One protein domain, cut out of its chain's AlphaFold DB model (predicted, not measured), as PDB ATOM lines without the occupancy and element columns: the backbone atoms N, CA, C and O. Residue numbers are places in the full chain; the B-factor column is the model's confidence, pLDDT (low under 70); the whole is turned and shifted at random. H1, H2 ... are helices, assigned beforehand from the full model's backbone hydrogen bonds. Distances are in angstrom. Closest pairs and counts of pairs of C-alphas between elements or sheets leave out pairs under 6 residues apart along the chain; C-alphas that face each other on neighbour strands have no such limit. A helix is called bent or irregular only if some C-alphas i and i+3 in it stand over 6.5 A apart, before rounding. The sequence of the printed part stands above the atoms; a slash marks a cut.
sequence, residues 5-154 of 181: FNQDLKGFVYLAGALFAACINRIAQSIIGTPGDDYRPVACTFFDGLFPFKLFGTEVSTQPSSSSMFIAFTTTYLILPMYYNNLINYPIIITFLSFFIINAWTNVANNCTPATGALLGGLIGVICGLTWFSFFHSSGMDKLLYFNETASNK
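Overview. This is residues 5 to 154 of the 181 residues of an uncharacterized protein of viral metagenome (UniProt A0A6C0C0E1). Three helices, H3, H4 and H5, form an up-and-down bundle, each running against the one before it, and the longest helix, H1, crosses obliquely over the pair H3 and H5. H3 and H5 make the core, H4 packs mainly on H3 away from H1, and the small helix H2 sits near the first residues of H3, at one end of the bundle. The 150 printed residues hold five named helices, in the order H1 to H5, and no named strand; the class is all helix. The whole is compact, with a radius of gyration of the C-alphas of 16.6 A, yet elongated in outline, spanning 57 by 31 by 25 A.

Arrangement. H1, residues 5 to 32, touches H3, residues 66 to 84, with residues 18 to 25 alone; the closest C-alphas, of Ala 18 and Phe 70, are 6.8 A apart, at a steep tilt of 48 degrees, opposite ways. H1 also touches H5, residues 115 to 138, with residues 17 to 25 alone, closest at the C-alphas of Ala 21 and Cys 128, 5.6 A. H2, residues 42 to 50, only just touches H3, with 3 pairs of C-alphas within 8 A, closest at Phe 47 and Ser 66, 6.6 A. H3 is the hub, touching the four other helices. H3 and H4, residues 90 to 109, form a helical hairpin at a shallow tilt of 15 degrees, closest at the C-alphas of Thr 75 and Phe 96, 5.9 A. H4 and H5 form another, at 34 degrees, only just short of steep, closest at the C-alphas of Ala 104 and Ala 118, 5.7 A. H3 and H5 touch with 46 pairs of C-alphas within 8 A and run the same way at a steep tilt of 38 degrees; the C-alphas of Phe 73 and Gly 125 are closest, 4.1 A. H1 and H4 are apart. In H4 and H5 every O i to N i+4 pair is within hydrogen-bond range; in H1 21 of 24 are, in H2 3 of 5, in H3 13 of 15.

Along the chain. H1 begins at C-alpha 5 (204.720, 199.979, 98.105) and is 41.0 A long. H1 and H2 are only just irregular: C-alphas 6 and 9 are 6.7 A apart, C-alphas 44 and 47 7.0 A. H3 measures 27.4 A from C-alpha 66 (178.058, 190.020, 108.059), H4 28.3 A, and H5 34.4 A, ending at C-alpha 138 (203.402, 182.545, 115.589).

Size, cuts and confidence. The C-alphas farthest apart, of Asp 38 and Asn 153, are 57.1 A apart. The printed part has no cut. The link from H2 to H3, residues 51 to 65, is long; residues 139 to 154 also hold no named element. The mean pLDDT of the printed part is 83.1; residues 5 to 8, 37 to 39, 46 to 60 and 149 to 154 are under 70.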
ATOM      1  N   PHE A   5     204.414 201.412  98.129       46.66
ATOM      2  CA  PHE A   5     204.720 199.979  98.105       46.66
ATOM      3  C   PHE A   5     205.074 199.320  99.453       46.66
ATOM      4  O   PHE A   5     204.938 198.106  99.577       46.66
ATOM      5  N   ASN A   6     205.541 200.057 100.471       54.62
ATOM      6  CA  ASN A   6     205.915 199.458 101.766       54.62
ATOM      7  C   ASN A   6     204.721 199.342 102.738       54.62
ATOM      8  O   ASN A   6     204.797 198.603 103.719       54.62
ATOM      9  N   GLN A   7     203.616 200.051 102.478       59.75
ATOM     10  CA  GLN A   7     202.375 199.985 103.266       59.75
ATOM     11  C   GLN A   7     201.260 199.167 102.587       59.75
ATOM     12  O   GLN A   7     200.385 198.663 103.294       59.75
ATOM     13  N   ASP A   8     201.319 198.949 101.267       66.56
ATOM     14  CA  ASP A   8     200.302 198.191 100.517       66.56
ATOM     15  C   ASP A   8     200.167 196.725 100.966       66.56
ATOM     16  O   ASP A   8     199.062 196.179 101.028       66.56
ATOM     17  N   LEU A   9     201.275 196.077 101.353       82.12
ATOM     18  CA  LEU A   9     201.254 194.655 101.716       82.12
ATOM     19  C   LEU A   9     200.455 194.387 103.004       82.12
ATOM     20  O   LEU A   9     199.764 193.374 103.094       82.12
ATOM     21  N   LYS A  10     200.482 195.316 103.974       86.06
ATOM     22  CA  LYS A  10     199.686 195.217 105.214       86.06
ATOM     23  C   LYS A  10     198.185 195.276 104.914       86.06
ATOM     24  O   LYS A  10     197.401 194.530 105.502       86.06
ATOM     25  N   GLY A  11     197.800 196.127 103.958       85.31
ATOM     26  CA  GLY A  11     196.422 196.242 103.478       85.31
ATOM     27  C   GLY A  11     195.944 194.972 102.776       85.31
ATOM     28  O   GLY A  11     194.834 194.511 103.035       85.31
ATOM     29  N   PHE A  12     196.799 194.351 101.959       88.62
ATOM     30  CA  PHE A  12     196.479 193.077 101.311       88.62
ATOM     31  C   PHE A  12     196.308 191.934 102.322       88.62
ATOM     32  O   PHE A  12     195.366 191.152 102.214       88.62
ATOM     33  N   VAL A  13     197.167 191.865 103.345       91.81
ATOM     34  CA  VAL A  13     197.064 190.865 104.424       91.81
ATOM     35  C   VAL A  13     195.787 191.046 105.241       91.81
ATOM     36  O   VAL A  13     195.110 190.065 105.556       91.81
ATOM     37  N   TYR A  14     195.418 192.291 105.541       92.62
ATOM     38  CA  TYR A  14     194.135 192.598 106.164       92.62
ATOM     39  C   TYR A  14     192.955 192.152 105.290       92.62
ATOM     40  O   TYR A  14     192.056 191.471 105.780       92.62
ATOM     41  N   LEU A  15     192.967 192.498 103.997       91.56
ATOM     42  CA  LEU A  15     191.893 192.144 103.070       91.56
ATOM     43  C   LEU A  15     191.748 190.622 102.943       91.56
ATOM     44  O   LEU A  15     190.632 190.114 102.994       91.56
ATOM     45  N   ALA A  16     192.861 189.891 102.847       92.69
ATOM     46  CA  ALA A  16     192.863 188.431 102.830       92.69
ATOM     47  C   ALA A  16     192.228 187.843 104.102       92.69
ATOM     48  O   ALA A  16     191.406 186.931 104.012       92.69
ATOM     49  N   GLY A  17     192.539 188.407 105.271       93.62
ATOM     50  CA  GLY A  17     191.922 188.007 106.536       93.62
ATOM     51  C   GLY A  17     190.430 188.326 106.609       93.62
ATOM     52  O   GLY A  17     189.643 187.496 107.054       93.62
ATOM     53  N   ALA A  18     190.015 189.491 106.109       92.69
ATOM     54  CA  ALA A  18     188.606 189.872 106.059       92.69
ATOM     55  C   ALA A  18     187.801 188.963 105.114       92.69
ATOM     56  O   ALA A  18     186.684 188.566 105.444       92.69
ATOM     57  N   LEU A  19     188.377 188.584 103.966       91.12
ATOM     58  CA  LEU A  19     187.788 187.603 103.048       91.12
ATOM     59  C   LEU A  19     187.708 186.215 103.689       91.12
ATOM     60  O   LEU A  19     186.677 185.555 103.583       91.12
ATOM     61  N   PHE A  20     188.755 185.788 104.398       92.75
ATOM     62  CA  PHE A  20     188.742 184.541 105.162       92.75
ATOM     63  C   PHE A  20     187.609 184.537 106.198       92.75
ATOM     64  O   PHE A  20     186.792 183.615 106.211       92.75
ATOM     65  N   ALA A  21     187.491 185.595 107.002       93.50
ATOM     66  CA  ALA A  21     186.422 185.736 107.982       93.50
ATOM     67  C   ALA A  21     185.034 185.739 107.314       93.50
ATOM     68  O   ALA A  21     184.109 185.097 107.811       93.50
ATOM     69  N   ALA A  22     184.890 186.391 106.154       89.56
ATOM     70  CA  ALA A  22     183.654 186.386 105.372       89.56
ATOM     71  C   ALA A  22     183.267 184.978 104.906       89.56
ATOM     72  O   ALA A  22     182.110 184.587 105.059       89.56
ATOM     73  N   CYS A  23     184.223 184.184 104.417       88.50
ATOM     74  CA  CYS A  23     183.991 182.786 104.055       88.50
ATOM     75  C   CYS A  23     183.532 181.949 105.259       88.50
ATOM     76  O   CYS A  23     182.559 181.202 105.149       88.50
ATOM     77  N   ILE A  24     184.174 182.106 106.421       91.00
ATOM     78  CA  ILE A  24     183.771 181.417 107.657       91.00
ATOM     79  C   ILE A  24     182.361 181.832 108.085       91.00
ATOM     80  O   ILE A  24     181.540 180.980 108.424       91.00
ATOM     81  N   ASN A  25     182.039 183.124 108.017       89.62
ATOM     82  CA  ASN A  25     180.710 183.613 108.363       89.62
ATOM     83  C   ASN A  25     179.633 183.085 107.406       89.62
ATOM     84  O   ASN A  25     178.534 182.770 107.847       89.62
ATOM     85  N   ARG A  26     179.946 182.911 106.115       84.81
ATOM     86  CA  ARG A  26     179.037 182.261 105.157       84.81
ATOM     87  C   ARG A  26     178.786 180.794 105.487       84.81
ATOM     88  O   ARG A  26     177.641 180.352 105.449       84.81
ATOM     89  N   ILE A  27     179.827 180.054 105.862       86.62
ATOM     90  CA  ILE A  27     179.670 178.673 106.337       86.62
ATOM     91  C   ILE A  27     178.791 178.651 107.596       86.62
ATOM     92  O   ILE A  27     177.880 177.833 107.687       86.62
ATOM     93  N   ALA A  28     178.994 179.586 108.530       88.38
ATOM     94  CA  ALA A  28     178.158 179.705 109.722       88.38
ATOM     95  C   ALA A  28     176.687 180.005 109.374       88.38
ATOM     96  O   ALA A  28     175.797 179.338 109.895       88.38
ATOM     97  N   GLN A  29     176.419 180.930 108.447       85.12
ATOM     98  CA  GLN A  29     175.065 181.210 107.947       85.12
ATOM     99  C   GLN A  29     174.395 179.959 107.361       85.12
ATOM    100  O   GLN A  29     173.204 179.760 107.559       85.12
ATOM    101  N   SER A  30     175.139 179.068 106.703       81.62
ATOM    102  CA  SER A  30     174.561 177.824 106.177       81.62
ATOM    103  C   SER A  30     174.153 176.816 107.259       81.62
ATOM    104  O   SER A  30     173.329 175.949 106.978       81.62
ATOM    105  N   ILE A  31     174.743 176.876 108.457       85.50
ATOM    106  CA  ILE A  31     174.508 175.897 109.533       85.50
ATOM    107  C   ILE A  31     173.472 176.414 110.536       85.50
ATOM    108  O   ILE A  31     172.597 175.666 110.962       85.50
ATOM    109  N   ILE A  32     173.599 177.682 110.940       87.44
ATOM    110  CA  ILE A  32     172.793 178.297 112.009       87.44
ATOM    111  C   ILE A  32     171.913 179.449 111.516       87.44
ATOM    112  O   ILE A  32     171.254 180.106 112.322       87.44
ATOM    113  N   GLY A  33     171.933 179.736 110.217       81.62
ATOM    114  CA  GLY A  33     171.178 180.836 109.646       81.62
ATOM    115  C   GLY A  33     169.678 180.599 109.686       81.62
ATOM    116  O   GLY A  33     169.179 179.496 109.469       81.62
ATOM    117  N   THR A  34     168.950 181.676 109.948       81.12
ATOM    118  CA  THR A  34     167.496 181.725 109.833       81.12
ATOM    119  C   THR A  34     167.108 182.457 108.550       81.12
ATOM    120  O   THR A  34     167.853 183.342 108.108       81.12
ATOM    121  N   PRO A  35     165.989 182.084 107.906       76.06
ATOM    122  CA  PRO A  35     165.492 182.814 106.747       76.06
ATOM    123  C   PRO A  35     165.146 184.257 107.134       76.06
ATOM    124  O   PRO A  35     164.639 184.513 108.229       76.06
ATOM    125  N   GLY A  36     165.474 185.195 106.245       71.25
ATOM    126  CA  GLY A  36     165.103 186.600 106.378       71.25
ATOM    127  C   GLY A  36     163.648 186.854 106.016       71.25
ATOM    128  O   GLY A  36     163.096 186.178 105.158       71.25
ATOM    129  N   ASP A  37     163.051 187.860 106.651       69.56
ATOM    130  CA  ASP A  37     161.720 188.346 106.289       69.56
ATOM    131  C   ASP A  37     161.718 189.013 104.899       69.56
ATOM    132  O   ASP A  37     162.680 189.686 104.517       69.56
ATOM    133  N   ASP A  38     160.599 188.904 104.178       65.44
ATOM    134  CA  ASP A  38     160.427 189.464 102.826       65.44
ATOM    135  C   ASP A  38     160.444 191.009 102.787       65.44
ATOM    136  O   ASP A  38     160.694 191.612 101.744       65.44
ATOM    137  N   TYR A  39     160.207 191.682 103.921       68.19
ATOM    138  CA  TYR A  39     160.111 193.147 104.022       68.19
ATOM    139  C   TYR A  39     161.399 193.801 104.557       68.19
ATOM    140  O   TYR A  39     161.369 194.649 105.450       68.19
ATOM    141  N   ARG A  40     162.567 193.394 104.049       71.88
ATOM    142  CA  ARG A  40     163.857 193.944 104.504       71.88
ATOM    143  C   ARG A  40     164.294 195.139 103.649       71.88
ATOM    144  O   ARG A  40     164.255 195.062 102.420       71.88
ATOM    145  N   PRO A  41     164.750 196.248 104.266       77.62
ATOM    146  CA  PRO A  41     165.316 197.373 103.529       77.62
ATOM    147  C   PRO A  41     166.473 196.937 102.619       77.62
ATOM    148  O   PRO A  41     167.327 196.153 103.029       77.62
ATOM    149  N   VAL A  42     166.574 197.528 101.422       76.56
ATOM    150  CA  VAL A  42     167.678 197.276 100.464       76.56
ATOM    151  C   VAL A  42     169.056 197.562 101.081       76.56
ATOM    152  O   VAL A  42     170.051 196.931 100.738       76.56
ATOM    153  N   ALA A  43     169.122 198.477 102.053       74.69
ATOM    154  CA  ALA A  43     170.345 198.750 102.805       74.69
ATOM    155  C   ALA A  43     170.860 197.521 103.582       74.69
ATOM    156  O   ALA A  43     172.070 197.359 103.726       74.69
ATOM    157  N   CYS A  44     169.968 196.638 104.046       75.62
ATOM    158  CA  CYS A  44     170.338 195.432 104.785       75.62
ATOM    159  C   CYS A  44     170.941 194.354 103.867       75.62
ATOM    160  O   CYS A  44     171.823 193.616 104.291       75.62
ATOM    161  N   THR A  45     170.497 194.274 102.609       71.12
ATOM    162  CA  THR A  45     170.901 193.216 101.665       71.12
ATOM    163  C   THR A  45     172.188 193.535 100.904       71.12
ATOM    164  O   THR A  45     172.737 192.668 100.224       71.12
ATOM    165  N   PHE A  46     172.726 194.752 101.049       69.38
ATOM    166  CA  PHE A  46     173.955 195.180 100.377       69.38
ATOM    167  C   PHE A  46     175.148 194.261 100.687       69.38
ATOM    168  O   PHE A  46     175.846 193.809  99.779       69.38
ATOM    169  N   PHE A  47     175.361 193.930 101.965       64.88
ATOM    170  CA  PHE A  47     176.449 193.035 102.374       64.88
ATOM    171  C   PHE A  47     176.170 191.564 102.051       64.88
ATOM    172  O   PHE A  47     177.111 190.804 101.824       64.88
ATOM    173  N   ASP A  48     174.898 191.173 101.972       63.53
ATOM    174  CA  ASP A  48     174.510 189.823 101.561       63.53
ATOM    175  C   ASP A  48     174.796 189.581 100.073       63.53
ATOM    176  O   ASP A  48     175.116 188.454  99.693       63.53
ATOM    177  N   GLY A  49     174.743 190.629  99.244       57.22
ATOM    178  CA  GLY A  49     175.098 190.579  97.822       57.22
ATOM    179  C   GLY A  49     176.597 190.704  97.523       57.22
ATOM    180  O   GLY A  49     177.044 190.253  96.470       57.22
ATOM    181  N   LEU A  50     177.387 191.272  98.443       60.34
ATOM    182  CA  LEU A  50     178.822 191.527  98.247       60.34
ATOM    183  C   LEU A  50     179.650 190.235  98.102       60.34
ATOM    184  O   LEU A  50     180.705 190.234  97.470       60.34
ATOM    185  N   PHE A  51     179.156 189.126  98.657       59.41
ATOM    186  CA  PHE A  51     179.764 187.803  98.532       59.41
ATOM    187  C   PHE A  51     178.853 186.900  97.690       59.41
ATOM    188  O   PHE A  51     178.055 186.149  98.261       59.41
ATOM    189  N   PRO A  52     178.965 186.938  96.346       52.28
ATOM    190  CA  PRO A  52     178.082 186.209  95.428       52.28
ATOM    191  C   PRO A  52     178.295 184.688  95.455       52.28
ATOM    192  O   PRO A  52     177.650 183.954  94.704       52.28
ATOM    193  N   PHE A  53     179.195 184.189  96.308       54.22
ATOM    194  CA  PHE A  53     179.431 182.764  96.481       54.22
ATOM    195  C   PHE A  53     178.255 182.134  97.236       54.22
ATOM    196  O   PHE A  53     178.229 182.084  98.466       54.22
ATOM    197  N   LYS A  54     177.266 181.653  96.481       52.97
ATOM    198  CA  LYS A  54     176.204 180.773  96.980       52.97
ATOM    199  C   LYS A  54     176.793 179.389  97.262       52.97
ATOM    200  O   LYS A  54     176.586 178.450  96.498       52.97
ATOM    201  N   LEU A  55     177.574 179.260  98.332       47.66
ATOM    202  CA  LEU A  55     177.948 177.945  98.845       47.66
ATOM    203  C   LEU A  55     176.680 177.330  99.461       47.66
ATOM    204  O   LEU A  55     176.104 177.927 100.361       47.66
ATOM    205  N   PHE A  56     176.220 176.181  98.956       50.50
ATOM    206  CA  PHE A  56     175.039 175.467  99.478       50.50
ATOM    207  C   PHE A  56     173.690 176.215  99.408       50.50
ATOM    208  O   PHE A  56     172.871 176.103 100.311       50.50
ATOM    209  N   GLY A  57     173.402 176.938  98.318       47.50
ATOM    210  CA  GLY A  57     172.018 177.340  97.998       47.50
ATOM    211  C   GLY A  57     171.312 178.229  99.034       47.50
ATOM    212  O   GLY A  57     170.087 178.279  99.046       47.50
ATOM    213  N   THR A  58     172.054 178.920  99.900       52.84
ATOM    214  CA  THR A  58     171.474 179.677 101.010       52.84
ATOM    215  C   THR A  58     170.762 180.938 100.522       52.84
ATOM    216  O   THR A  58     171.380 181.830  99.930       52.84
ATOM    217  N   GLU A  59     169.465 180.993 100.810       58.09
ATOM    218  CA  GLU A  59     168.624 182.192 100.874       58.09
ATOM    219  C   GLU A  59     169.293 183.303 101.710       58.09
ATOM    220  O   GLU A  59     170.223 183.058 102.485       58.09
ATOM    221  N   VAL A  60     168.814 184.541 101.568       64.19
ATOM    222  CA  VAL A  60     169.299 185.685 102.354       64.19
ATOM    223  C   VAL A  60     169.044 185.415 103.839       64.19
ATOM    224  O   VAL A  60     167.915 185.525 104.316       64.19
ATOM    225  N   SER A  61     170.092 185.058 104.579       70.12
ATOM    226  CA  SER A  61     169.963 184.724 105.992       70.12
ATOM    227  C   SER A  61     170.087 185.958 106.882       70.12
ATOM    228  O   SER A  61     170.884 186.862 106.639       70.12
ATOM    229  N   THR A  62     169.279 186.010 107.933       75.25
ATOM    230  CA  THR A  62     169.227 187.131 108.883       75.25
ATOM    231  C   THR A  62     170.361 187.081 109.901       75.25
ATOM    232  O   THR A  62     170.645 188.084 110.555       75.25
ATOM    233  N   GLN A  63     171.000 185.917 110.060       83.00
ATOM    234  CA  GLN A  63     172.023 185.650 111.067       83.00
ATOM    235  C   GLN A  63     173.051 184.634 110.562       83.00
ATOM    236  O   GLN A  63     172.689 183.732 109.815       83.00
ATOM    237  N   PRO A  64     174.301 184.684 111.044       88.00
ATOM    238  CA  PRO A  64     174.946 185.788 111.761       88.00
ATOM    239  C   PRO A  64     175.187 187.020 110.869       88.00
ATOM    240  O   PRO A  64     175.408 186.891 109.665       88.00
ATOM    241  N   SER A  65     175.170 188.223 111.451       89.31
ATOM    242  CA  SER A  65     175.305 189.483 110.700       89.31
ATOM    243  C   SER A  65     176.715 189.669 110.120       89.31
ATOM    244  O   SER A  65     177.700 189.750 110.858       89.31
ATOM    245  N   SER A  66     176.802 189.802 108.793       88.06
ATOM    246  CA  SER A  66     178.058 190.020 108.059       88.06
ATOM    247  C   SER A  66     178.732 191.356 108.399       88.06
ATOM    248  O   SER A  66     179.954 191.411 108.528       88.06
ATOM    249  N   SER A  67     177.954 192.429 108.584       90.31
ATOM    250  CA  SER A  67     178.481 193.757 108.932       90.31
ATOM    251  C   SER A  67     179.068 193.779 110.345       90.31
ATOM    252  O   SER A  67     180.188 194.250 110.542       90.31
ATOM    253  N   SER A  68     178.363 193.195 111.322       92.69
ATOM    254  CA  SER A  68     178.869 193.055 112.693       92.69
ATOM    255  C   SER A  68     180.125 192.189 112.754       92.69
ATOM    256  O   SER A  68     181.056 192.524 113.484       92.69
ATOM    257  N   MET A  69     180.179 191.115 111.960       94.12
ATOM    258  CA  MET A  69     181.371 190.276 111.837       94.12
ATOM    259  C   MET A  69     182.569 191.070 111.324       94.12
ATOM    260  O   MET A  69     183.622 191.056 111.959       94.12
ATOM    261  N   PHE A  70     182.406 191.811 110.227       93.56
ATOM    262  CA  PHE A  70     183.489 192.592 109.632       93.56
ATOM    263  C   PHE A  70     184.040 193.652 110.595       93.56
ATOM    264  O   PHE A  70     185.256 193.781 110.753       93.56
ATOM    265  N   ILE A  71     183.158 194.384 111.284       94.81
ATOM    266  CA  ILE A  71     183.570 195.392 112.269       94.81
ATOM    267  C   ILE A  71     184.316 194.729 113.430       94.81
ATOM    268  O   ILE A  71     185.382 195.211 113.818       94.81
ATOM    269  N   ALA A  72     183.808 193.616 113.965       96.44
ATOM    270  CA  ALA A  72     184.455 192.909 115.067       96.44
ATOM    271  C   ALA A  72     185.818 192.324 114.664       96.44
ATOM    272  O   ALA A  72     186.791 192.516 115.389       96.44
ATOM    273  N   PHE A  73     185.915 191.710 113.481       96.44
ATOM    274  CA  PHE A  73     187.181 191.246 112.911       96.44
ATOM    275  C   PHE A  73     188.200 192.384 112.829       96.44
ATOM    276  O   PHE A  73     189.309 192.261 113.344       96.44
ATOM    277  N   THR A  74     187.805 193.515 112.240       94.81
ATOM    278  CA  THR A  74     188.670 194.693 112.092       94.81
ATOM    279  C   THR A  74     189.130 195.215 113.447       94.81
ATOM    280  O   THR A  74     190.313 195.471 113.655       94.81
ATOM    281  N   THR A  75     188.200 195.323 114.396       94.88
ATOM    282  CA  THR A  75     188.480 195.786 115.757       94.88
ATOM    283  C   THR A  75     189.515 194.887 116.429       94.88
ATOM    284  O   THR A  75     190.538 195.372 116.905       94.88
ATOM    285  N   THR A  76     189.305 193.569 116.416       95.50
ATOM    286  CA  THR A  76     190.252 192.611 116.995       95.50
ATOM    287  C   THR A  76     191.600 192.641 116.276       95.50
ATOM    288  O   THR A  76     192.630 192.683 116.946       95.50
ATOM    289  N   TYR A  77     191.611 192.692 114.941       93.88
ATOM    290  CA  TYR A  77     192.828 192.723 114.126       93.88
ATOM    291  C   TYR A  77     193.715 193.942 114.411       93.88
ATOM    292  O   TYR A  77     194.937 193.835 114.349       93.88
ATOM    293  N   LEU A  78     193.124 195.093 114.744       92.69
ATOM    294  CA  LEU A  78     193.877 196.298 115.100       92.69
ATOM    295  C   LEU A  78     194.276 196.321 116.583       92.69
ATOM    296  O   LEU A  78     195.384 196.743 116.908       92.69
ATOM    297  N   ILE A  79     193.402 195.866 117.488       93.00
ATOM    298  CA  ILE A  79     193.649 195.916 118.938       93.00
ATOM    299  C   ILE A  79     194.739 194.940 119.375       93.00
ATOM    300  O   ILE A  79     195.580 195.307 120.195       93.00
ATOM    301  N   LEU A  80     194.758 193.721 118.835       92.19
ATOM    302  CA  LEU A  80     195.730 192.702 119.230       92.19
ATOM    303  C   LEU A  80     197.192 193.142 119.049       92.19
ATOM    304  O   LEU A  80     197.923 193.127 120.041       92.19
ATOM    305  N   PRO A  81     197.648 193.603 117.870       89.62
ATOM    306  CA  PRO A  81     199.025 194.060 117.720       89.62
ATOM    307  C   PRO A  81     199.339 195.279 118.597       89.62
ATOM    308  O   PRO A  81     200.447 195.357 119.119       89.62
ATOM    309  N   MET A  82     198.385 196.196 118.821       89.94
ATOM    310  CA  MET A  82     198.575 197.327 119.744       89.94
ATOM    311  C   MET A  82     198.795 196.864 121.189       89.94
ATOM    312  O   MET A  82     199.627 197.436 121.894       89.94
ATOM    313  N   TYR A  83     198.068 195.829 121.622       90.44
ATOM    314  CA  TYR A  83     198.202 195.243 122.952       90.44
ATOM    315  C   TYR A  83     199.566 194.565 123.133       90.44
ATOM    316  O   TYR A  83     200.288 194.891 124.072       90.44
ATOM    317  N   TYR A  84     199.965 193.694 122.200       89.06
ATOM    318  CA  TYR A  84     201.249 192.984 122.277       89.06
ATOM    319  C   TYR A  84     202.462 193.917 122.164       89.06
ATOM    320  O   TYR A  84     203.483 193.680 122.805       89.06
ATOM    321  N   ASN A  85     202.348 195.008 121.402       85.69
ATOM    322  CA  ASN A  85     203.425 195.986 121.244       85.69
ATOM    323  C   ASN A  85     203.410 197.110 122.298       85.69
ATOM    324  O   ASN A  85     204.270 197.985 122.248       85.69
ATOM    325  N   ASN A  86     202.475 197.112 123.262       85.00
ATOM    326  CA  ASN A  86     202.297 198.188 124.254       85.00
ATOM    327  C   ASN A  86     202.107 199.596 123.634       85.00
ATOM    328  O   ASN A  86     202.459 200.609 124.238       85.00
ATOM    329  N   LEU A  87     201.523 199.671 122.435       85.12
ATOM    330  CA  LEU A  87     201.242 200.910 121.694       85.12
ATOM    331  C   LEU A  87     199.731 201.187 121.666       85.12
ATOM    332  O   LEU A  87     199.142 201.425 120.611       85.12
ATOM    333  N   ILE A  88     199.077 201.099 122.828       87.50
ATOM    334  CA  ILE A  88     197.619 201.231 122.933       87.50
ATOM    335  C   ILE A  88     197.191 202.669 122.633       87.50
ATOM    336  O   ILE A  88     197.530 203.609 123.351       87.50
ATOM    337  N   ASN A  89     196.369 202.821 121.595       88.88
ATOM    338  CA  ASN A  89     195.725 204.075 121.235       88.88
ATOM    339  C   ASN A  89     194.231 204.017 121.601       88.88
ATOM    340  O   ASN A  89     193.408 203.492 120.850       88.88
ATOM    341  N   TYR A  90     193.884 204.550 122.777       89.75
ATOM    342  CA  TYR A  90     192.510 204.556 123.296       89.75
ATOM    343  C   TYR A  90     191.476 205.191 122.348       89.75
ATOM    344  O   TYR A  90     190.415 204.587 122.183       89.75
ATOM    345  N   PRO A  91     191.749 206.336 121.684       92.12
ATOM    346  CA  PRO A  91     190.861 206.877 120.656       92.12
ATOM    347  C   PRO A  91     190.413 205.851 119.610       92.12
ATOM    348  O   PRO A  91     189.219 205.739 119.352       92.12
ATOM    349  N   ILE A  92     191.338 205.049 119.067       90.50
ATOM    350  CA  ILE A  92     191.017 204.034 118.050       90.50
ATOM    351  C   ILE A  92     190.055 202.986 118.621       90.50
ATOM    352  O   ILE A  92     189.042 202.672 118.001       90.50
ATOM    353  N   ILE A  93     190.339 202.479 119.823       92.62
ATOM    354  CA  ILE A  93     189.507 201.463 120.487       92.62
ATOM    355  C   ILE A  93     188.082 201.980 120.692       92.62
ATOM    356  O   ILE A  93     187.119 201.288 120.361       92.62
ATOM    357  N   ILE A  94     187.944 203.206 121.200       94.44
ATOM    358  CA  ILE A  94     186.642 203.826 121.467       94.44
ATOM    359  C   ILE A  94     185.854 204.009 120.165       94.44
ATOM    360  O   ILE A  94     184.660 203.715 120.135       94.44
ATOM    361  N   THR A  95     186.503 204.444 119.081       94.06
ATOM    362  CA  THR A  95     185.854 204.613 117.773       94.06
ATOM    363  C   THR A  95     185.363 203.288 117.191       94.06
ATOM    364  O   THR A  95     184.233 203.203 116.718       94.06
ATOM    365  N   PHE A  96     186.169 202.227 117.240       93.25
ATOM    366  CA  PHE A  96     185.746 200.930 116.704       93.25
ATOM    367  C   PHE A  96     184.658 200.267 117.557       93.25
ATOM    368  O   PHE A  96     183.719 199.678 117.015       93.25
ATOM    369  N   LEU A  97     184.719 200.428 118.882       94.25
ATOM    370  CA  LEU A  97     183.664 199.960 119.777       94.25
ATOM    371  C   LEU A  97     182.345 200.708 119.534       94.25
ATOM    372  O   LEU A  97     181.286 200.082 119.476       94.25
ATOM    373  N   SER A  98     182.392 202.031 119.346       95.69
ATOM    374  CA  SER A  98     181.192 202.817 119.051       95.69
ATOM    375  C   SER A  98     180.596 202.452 117.691       95.69
ATOM    376  O   SER A  98     179.381 202.299 117.592       95.69
ATOM    377  N   PHE A  99     181.424 202.200 116.673       95.38
ATOM    378  CA  PHE A  99     180.962 201.689 115.381       95.38
ATOM    379  C   PHE A  99     180.269 200.335 115.500       95.38
ATOM    380  O   PHE A  99     179.225 200.145 114.879       95.38
ATOM    381  N   PHE A 100     180.782 199.420 116.324       95.12
ATOM    382  CA  PHE A 100     180.115 198.141 116.555       95.12
ATOM    383  C   PHE A 100     178.734 198.325 117.200       95.12
ATOM    384  O   PHE A 100     177.760 197.734 116.737       95.12
ATOM    385  N   ILE A 101     178.628 199.181 118.222       95.62
ATOM    386  CA  ILE A 101     177.363 199.448 118.924       95.62
ATOM    387  C   ILE A 101     176.352 200.127 117.997       95.62
ATOM    388  O   ILE A 101     175.208 199.684 117.918       95.62
ATOM    389  N   ILE A 102     176.766 201.171 117.273       95.38
ATOM    390  CA  ILE A 102     175.901 201.890 116.329       95.38
ATOM    391  C   ILE A 102     175.426 200.933 115.239       95.38
ATOM    392  O   ILE A 102     174.234 200.890 114.960       95.38
ATOM    393  N   ASN A 103     176.322 200.119 114.673       93.31
ATOM    394  CA  ASN A 103     175.961 199.113 113.682       93.31
ATOM    395  C   ASN A 103     174.976 198.078 114.247       93.31
ATOM    396  O   ASN A 103     173.985 197.752 113.602       93.31
ATOM    397  N   ALA A 104     175.213 197.547 115.447       92.69
ATOM    398  CA  ALA A 104     174.292 196.597 116.062       92.69
ATOM    399  C   ALA A 104     172.909 197.230 116.284       92.69
ATOM    400  O   ALA A 104     171.893 196.625 115.945       92.69
ATOM    401  N   TRP A 105     172.868 198.468 116.782       94.00
ATOM    402  CA  TRP A 105     171.620 199.179 117.018       94.00
ATOM    403  C   TRP A 105     170.865 199.473 115.722       94.00
ATOM    404  O   TRP A 105     169.680 199.156 115.638       94.00
ATOM    405  N   THR A 106     171.522 200.010 114.692       91.62
ATOM    406  CA  THR A 106     170.869 200.311 113.410       91.62
ATOM    407  C   THR A 106     170.381 199.048 112.714       91.62
ATOM    408  O   THR A 106     169.285 199.054 112.158       91.62
ATOM    409  N   ASN A 107     171.133 197.946 112.778       89.00
ATOM    410  CA  ASN A 107     170.695 196.691 112.175       89.00
ATOM    411  C   ASN A 107     169.493 196.077 112.907       89.00
ATOM    412  O   ASN A 107     168.630 195.498 112.253       89.00
ATOM    413  N   VAL A 108     169.396 196.218 114.233       90.00
ATOM    414  CA  VAL A 108     168.219 195.756 114.990       90.00
ATOM    415  C   VAL A 108     167.026 196.687 114.767       90.00
ATOM    416  O   VAL A 108     165.928 196.214 114.499       90.00
ATOM    417  N   ALA A 109     167.233 198.005 114.812       90.62
ATOM    418  CA  ALA A 109     166.169 198.997 114.647       90.62
ATOM    419  C   ALA A 109     165.509 198.947 113.257       90.62
ATOM    420  O   ALA A 109     164.317 199.212 113.138       90.62
ATOM    421  N   ASN A 110     166.268 198.581 112.219       87.88
ATOM    422  CA  ASN A 110     165.763 198.453 110.850       87.88
ATOM    423  C   ASN A 110     165.331 197.021 110.481       87.88
ATOM    424  O   ASN A 110     165.112 196.745 109.303       87.88
ATOM    425  N   ASN A 111     165.238 196.100 111.449       85.31
ATOM    426  CA  ASN A 111     164.934 194.680 111.215       85.31
ATOM    427  C   ASN A 111     165.896 193.994 110.216       85.31
ATOM    428  O   ASN A 111     165.553 193.012 109.558       85.31
ATOM    429  N   CYS A 112     167.138 194.483 110.111       84.38
ATOM    430  CA  CYS A 112     168.177 193.820 109.328       84.38
ATOM    431  C   CYS A 112     168.678 192.555 110.031       84.38
ATOM    432  O   CYS A 112     169.038 191.602 109.366       84.38
ATOM    433  N   THR A 113     168.763 192.513 111.357       87.69
ATOM    434  CA  THR A 113     169.164 191.306 112.099       87.69
ATOM    435  C   THR A 113     168.566 191.352 113.494       87.69
ATOM    436  O   THR A 113     168.543 192.424 114.100       87.69
ATOM    437  N   PRO A 114     168.166 190.212 114.080       89.62
ATOM    438  CA  PRO A 114     167.915 190.169 115.512       89.62
ATOM    439  C   PRO A 114     169.206 190.488 116.272       89.62
ATOM    440  O   PRO A 114     170.310 190.245 115.765       89.62
ATOM    441  N   ALA A 115     169.081 190.960 117.513       90.81
ATOM    442  CA  ALA A 115     170.230 191.287 118.365       90.81
ATOM    443  C   ALA A 115     171.195 190.098 118.527       90.81
ATOM    444  O   ALA A 115     172.412 190.266 118.473       90.81
ATOM    445  N   THR A 116     170.660 188.877 118.621       91.12
ATOM    446  CA  THR A 116     171.454 187.639 118.668       91.12
ATOM    447  C   THR A 116     172.314 187.445 117.419       91.12
ATOM    448  O   THR A 116     173.427 186.947 117.515       91.12
ATOM    449  N   GLY A 117     171.867 187.919 116.259       90.38
ATOM    450  CA  GLY A 117     172.593 187.804 114.995       90.38
ATOM    451  C   GLY A 117     173.734 188.801 114.889       90.38
ATOM    452  O   GLY A 117     174.794 188.461 114.366       90.38
ATOM    453  N   ALA A 118     173.556 190.002 115.452       92.56
ATOM    454  CA  ALA A 118     174.640 190.967 115.605       92.56
ATOM    455  C   ALA A 118     175.714 190.447 116.574       92.56
ATOM    456  O   ALA A 118     176.902 190.549 116.271       92.56
ATOM    457  N   LEU A 119     175.302 189.842 117.695       94.06
ATOM    458  CA  LEU A 119     176.215 189.241 118.672       94.06
ATOM    459  C   LEU A 119     176.974 188.041 118.094       94.06
ATOM    460  O   LEU A 119     178.192 187.983 118.226       94.06
ATOM    461  N   LEU A 120     176.287 187.119 117.413       93.94
ATOM    462  CA  LEU A 120     176.919 185.961 116.771       93.94
ATOM    463  C   LEU A 120     177.893 186.390 115.672       93.94
ATOM    464  O   LEU A 120     179.003 185.867 115.611       93.94
ATOM    465  N   GLY A 121     177.519 187.380 114.853       93.19
ATOM    466  CA  GLY A 121     178.420 187.952 113.853       93.19
ATOM    467  C   GLY A 121     179.666 188.537 114.515       93.19
ATOM    468  O   GLY A 121     180.784 188.212 114.126       93.19
ATOM    469  N   GLY A 122     179.480 189.320 115.581       95.94
ATOM    470  CA  GLY A 122     180.578 189.868 116.372       95.94
ATOM    471  C   GLY A 122     181.504 188.795 116.952       95.94
ATOM    472  O   GLY A 122     182.718 188.896 116.804       95.94
ATOM    473  N   LEU A 123     180.950 187.735 117.547       96.38
ATOM    474  CA  LEU A 123     181.720 186.611 118.094       96.38
ATOM    475  C   LEU A 123     182.556 185.910 117.020       96.38
ATOM    476  O   LEU A 123     183.745 185.676 117.232       96.38
ATOM    477  N   ILE A 124     181.964 185.621 115.858       95.69
ATOM    478  CA  ILE A 124     182.686 185.031 114.723       95.69
ATOM    479  C   ILE A 124     183.818 185.959 114.279       95.69
ATOM    480  O   ILE A 124     184.937 185.493 114.067       95.69
ATOM    481  N   GLY A 125     183.558 187.266 114.192       96.44
ATOM    482  CA  GLY A 125     184.559 188.265 113.828       96.44
ATOM    483  C   GLY A 125     185.733 188.297 114.805       96.44
ATOM    484  O   GLY A 125     186.883 188.259 114.370       96.44
ATOM    485  N   VAL A 126     185.462 188.277 116.114       97.44
ATOM    486  CA  VAL A 126     186.504 188.208 117.153       97.44
ATOM    487  C   VAL A 126     187.323 186.926 117.016       97.44
ATOM    488  O   VAL A 126     188.548 186.995 116.972       97.44
ATOM    489  N   ILE A 127     186.681 185.761 116.897       97.56
ATOM    490  CA  ILE A 127     187.378 184.470 116.762       97.56
ATOM    491  C   ILE A 127     188.257 184.453 115.503       97.56
ATOM    492  O   ILE A 127     189.422 184.054 115.562       97.56
ATOM    493  N   CYS A 128     187.737 184.932 114.371       96.81
ATOM    494  CA  CYS A 128     188.495 185.036 113.125       96.81
ATOM    495  C   CYS A 128     189.655 186.037 113.245       96.81
ATOM    496  O   CYS A 128     190.746 185.778 112.749       96.81
ATOM    497  N   GLY A 129     189.458 187.161 113.936       96.31
ATOM    498  CA  GLY A 129     190.504 188.157 114.166       96.31
ATOM    499  C   GLY A 129     191.634 187.626 115.049       96.31
ATOM    500  O   GLY A 129     192.805 187.807 114.719       96.31
ATOM    501  N   LEU A 130     191.287 186.921 116.134       96.62
ATOM    502  CA  LEU A 130     192.247 186.257 117.020       96.62
ATOM    503  C   LEU A 130     193.060 185.212 116.250       96.62
ATOM    504  O   LEU A 130     194.285 185.253 116.267       96.62
ATOM    505  N   THR A 131     192.384 184.307 115.540       96.19
ATOM    506  CA  THR A 131     193.045 183.237 114.773       96.19
ATOM    507  C   THR A 131     193.946 183.791 113.674       96.19
ATOM    508  O   THR A 131     195.083 183.338 113.540       96.19
ATOM    509  N   TRP A 132     193.488 184.809 112.940       95.94
ATOM    510  CA  TRP A 132     194.285 185.458 111.903       95.94
ATOM    511  C   TRP A 132     195.535 186.120 112.484       95.94
ATOM    512  O   TRP A 132     196.640 185.844 112.029       95.94
ATOM    513  N   PHE A 133     195.401 186.925 113.542       94.06
ATOM    514  CA  PHE A 133     196.562 187.523 114.204       94.06
ATOM    515  C   PHE A 133     197.530 186.462 114.743       94.06
ATOM    516  O   PHE A 133     198.730 186.545 114.487       94.06
ATOM    517  N   SER A 134     197.026 185.448 115.455       93.31
ATOM    518  CA  SER A 134     197.853 184.386 116.032       93.31
ATOM    519  C   SER A 134     198.641 183.623 114.970       93.31
ATOM    520  O   SER A 134     199.789 183.250 115.218       93.31
ATOM    521  N   PHE A 135     198.074 183.426 113.779       94.19
ATOM    522  CA  PHE A 135     198.773 182.813 112.652       94.19
ATOM    523  C   PHE A 135     199.996 183.636 112.216       94.19
ATOM    524  O   PHE A 135     201.093 183.091 112.088       94.19
ATOM    525  N   PHE A 136     199.850 184.952 112.049       92.56
ATOM    526  CA  PHE A 136     200.972 185.822 111.670       92.56
ATOM    527  C   PHE A 136     202.000 185.986 112.792       92.56
ATOM    528  O   PHE A 136     203.200 185.972 112.511       92.56
ATOM    529  N   HIS A 137     201.534 186.076 114.040       90.69
ATOM    530  CA  HIS A 137     202.393 186.227 115.211       90.69
ATOM    531  C   HIS A 137     203.263 184.993 115.457       90.69
ATOM    532  O   HIS A 137     204.481 185.085 115.576       90.69
ATOM    533  N   SER A 138     202.658 183.803 115.436       91.50
ATOM    534  CA  SER A 138     203.402 182.545 115.589       91.50
ATOM    535  C   SER A 138     204.368 182.270 114.432       91.50
ATOM    536  O   SER A 138     205.393 181.625 114.631       91.50
ATOM    537  N   SER A 139     204.083 182.800 113.238       91.00
ATOM    538  CA  SER A 139     204.952 182.669 112.064       91.00
ATOM    539  C   SER A 139     206.102 183.691 112.025       91.00
ATOM    540  O   SER A 139     206.863 183.707 111.057       91.00
ATOM    541  N   GLY A 140     206.223 184.578 113.022       86.12
ATOM    542  CA  GLY A 140     207.241 185.639 113.058       86.12
ATOM    543  C   GLY A 140     207.090 186.679 111.940       86.12
ATOM    544  O   GLY A 140     208.045 187.371 111.577       86.12
ATOM    545  N   MET A 141     205.896 186.780 111.348       86.38
ATOM    546  CA  MET A 141     205.582 187.692 110.245       86.38
ATOM    547  C   MET A 141     204.872 188.958 110.729       86.38
ATOM    548  O   MET A 141     204.133 189.593 109.975       86.38
ATOM    549  N   ASP A 142     205.123 189.367 111.971       84.06
ATOM    550  CA  ASP A 142     204.428 190.480 112.613       84.06
ATOM    551  C   ASP A 142     204.554 191.798 111.830       84.06
ATOM    552  O   ASP A 142     203.646 192.622 111.827       84.06
ATOM    553  N   LYS A 143     205.654 191.994 111.087       83.81
ATOM    554  CA  LYS A 143     205.881 193.169 110.221       83.81
ATOM    555  C   LYS A 143     204.792 193.392 109.161       83.81
ATOM    556  O   LYS A 143     204.690 194.497 108.631       83.81
ATOM    557  N   LEU A 144     204.015 192.357 108.835       84.56
ATOM    558  CA  LEU A 144     202.887 192.416 107.903       84.56
ATOM    559  C   LEU A 144     201.586 192.891 108.568       84.56
ATOM    560  O   LEU A 144     200.644 193.260 107.870       84.56
ATOM    561  N   LEU A 145     201.533 192.902 109.899       85.81
ATOM    562  CA  LEU A 145     200.396 193.375 110.676       85.81
ATOM    563  C   LEU A 145     200.480 194.896 110.887       85.81
ATOM    564  O   LEU A 145     201.554 195.513 110.849       85.81
ATOM    565  N   TYR A 146     199.328 195.530 111.113       84.44
ATOM    566  CA  TYR A 146     199.301 196.926 111.557       84.44
ATOM    567  C   TYR A 146     199.849 197.052 112.982       84.44
ATOM    568  O   TYR A 146     199.830 196.096 113.744       84.44
ATOM    569  N   PHE A 147     200.344 198.242 113.332       79.19
ATOM    570  CA  PHE A 147     200.865 198.569 114.670       79.19
ATOM    571  C   PHE A 147     202.022 197.689 115.181       79.19
ATOM    572  O   PHE A 147     202.293 197.678 116.377       79.19
ATOM    573  N   ASN A 148     202.748 197.018 114.281       72.62
ATOM    574  CA  ASN A 148     203.925 196.213 114.616       72.62
ATOM    575  C   ASN A 148     205.272 196.923 114.381       72.62
ATOM    576  O   ASN A 148     206.307 196.300 114.146       72.62
ATOM    577  N   GLU A 149     205.289 198.252 114.371       63.59
ATOM    578  CA  GLU A 149     206.561 198.970 114.324       63.59
ATOM    579  C   GLU A 149     207.151 198.987 115.732       63.59
ATOM    580  O   GLU A 149     206.978 199.935 116.493       63.59
ATOM    581  N   THR A 150     207.859 197.911 116.092       53.34
ATOM    582  CA  THR A 150     208.849 197.991 117.166       53.34
ATOM    583  C   THR A 150     209.776 199.137 116.805       53.34
ATOM    584  O   THR A 150     210.297 199.162 115.689       53.34
ATOM    585  N   ALA A 151     209.936 200.087 117.719       47.47
ATOM    586  CA  ALA A 151     210.672 201.334 117.577       47.47
ATOM    587  C   ALA A 151     212.169 201.149 117.232       47.47
ATOM    588  O   ALA A 151     213.043 201.559 117.987       47.47
ATOM    589  N   SER A 152     212.491 200.560 116.078       46.72
ATOM    590  CA  SER A 152     213.864 200.357 115.610       46.72
ATOM    591  C   SER A 152     214.515 201.670 115.178       46.72
ATOM    592  O   SER A 152     215.721 201.709 114.973       46.72
ATOM    593  N   ASN A 153     213.733 202.744 115.080       42.50
ATOM    594  CA  ASN A 153     214.183 204.109 115.280       42.50
ATOM    595  C   ASN A 153     212.962 204.930 115.686       42.50
ATOM    596  O   ASN A 153     212.140 205.290 114.844       42.50
ATOM    597  N   LYS A 154     212.836 205.228 116.983       46.38
ATOM    598  CA  LYS A 154     211.891 206.211 117.534       46.38
ATOM    599  C   LYS A 154     212.265 207.634 117.080       46.38
ATOM    600  O   LYS A 154     212.366 208.543 117.889       46.38
TER     601      LYS A 154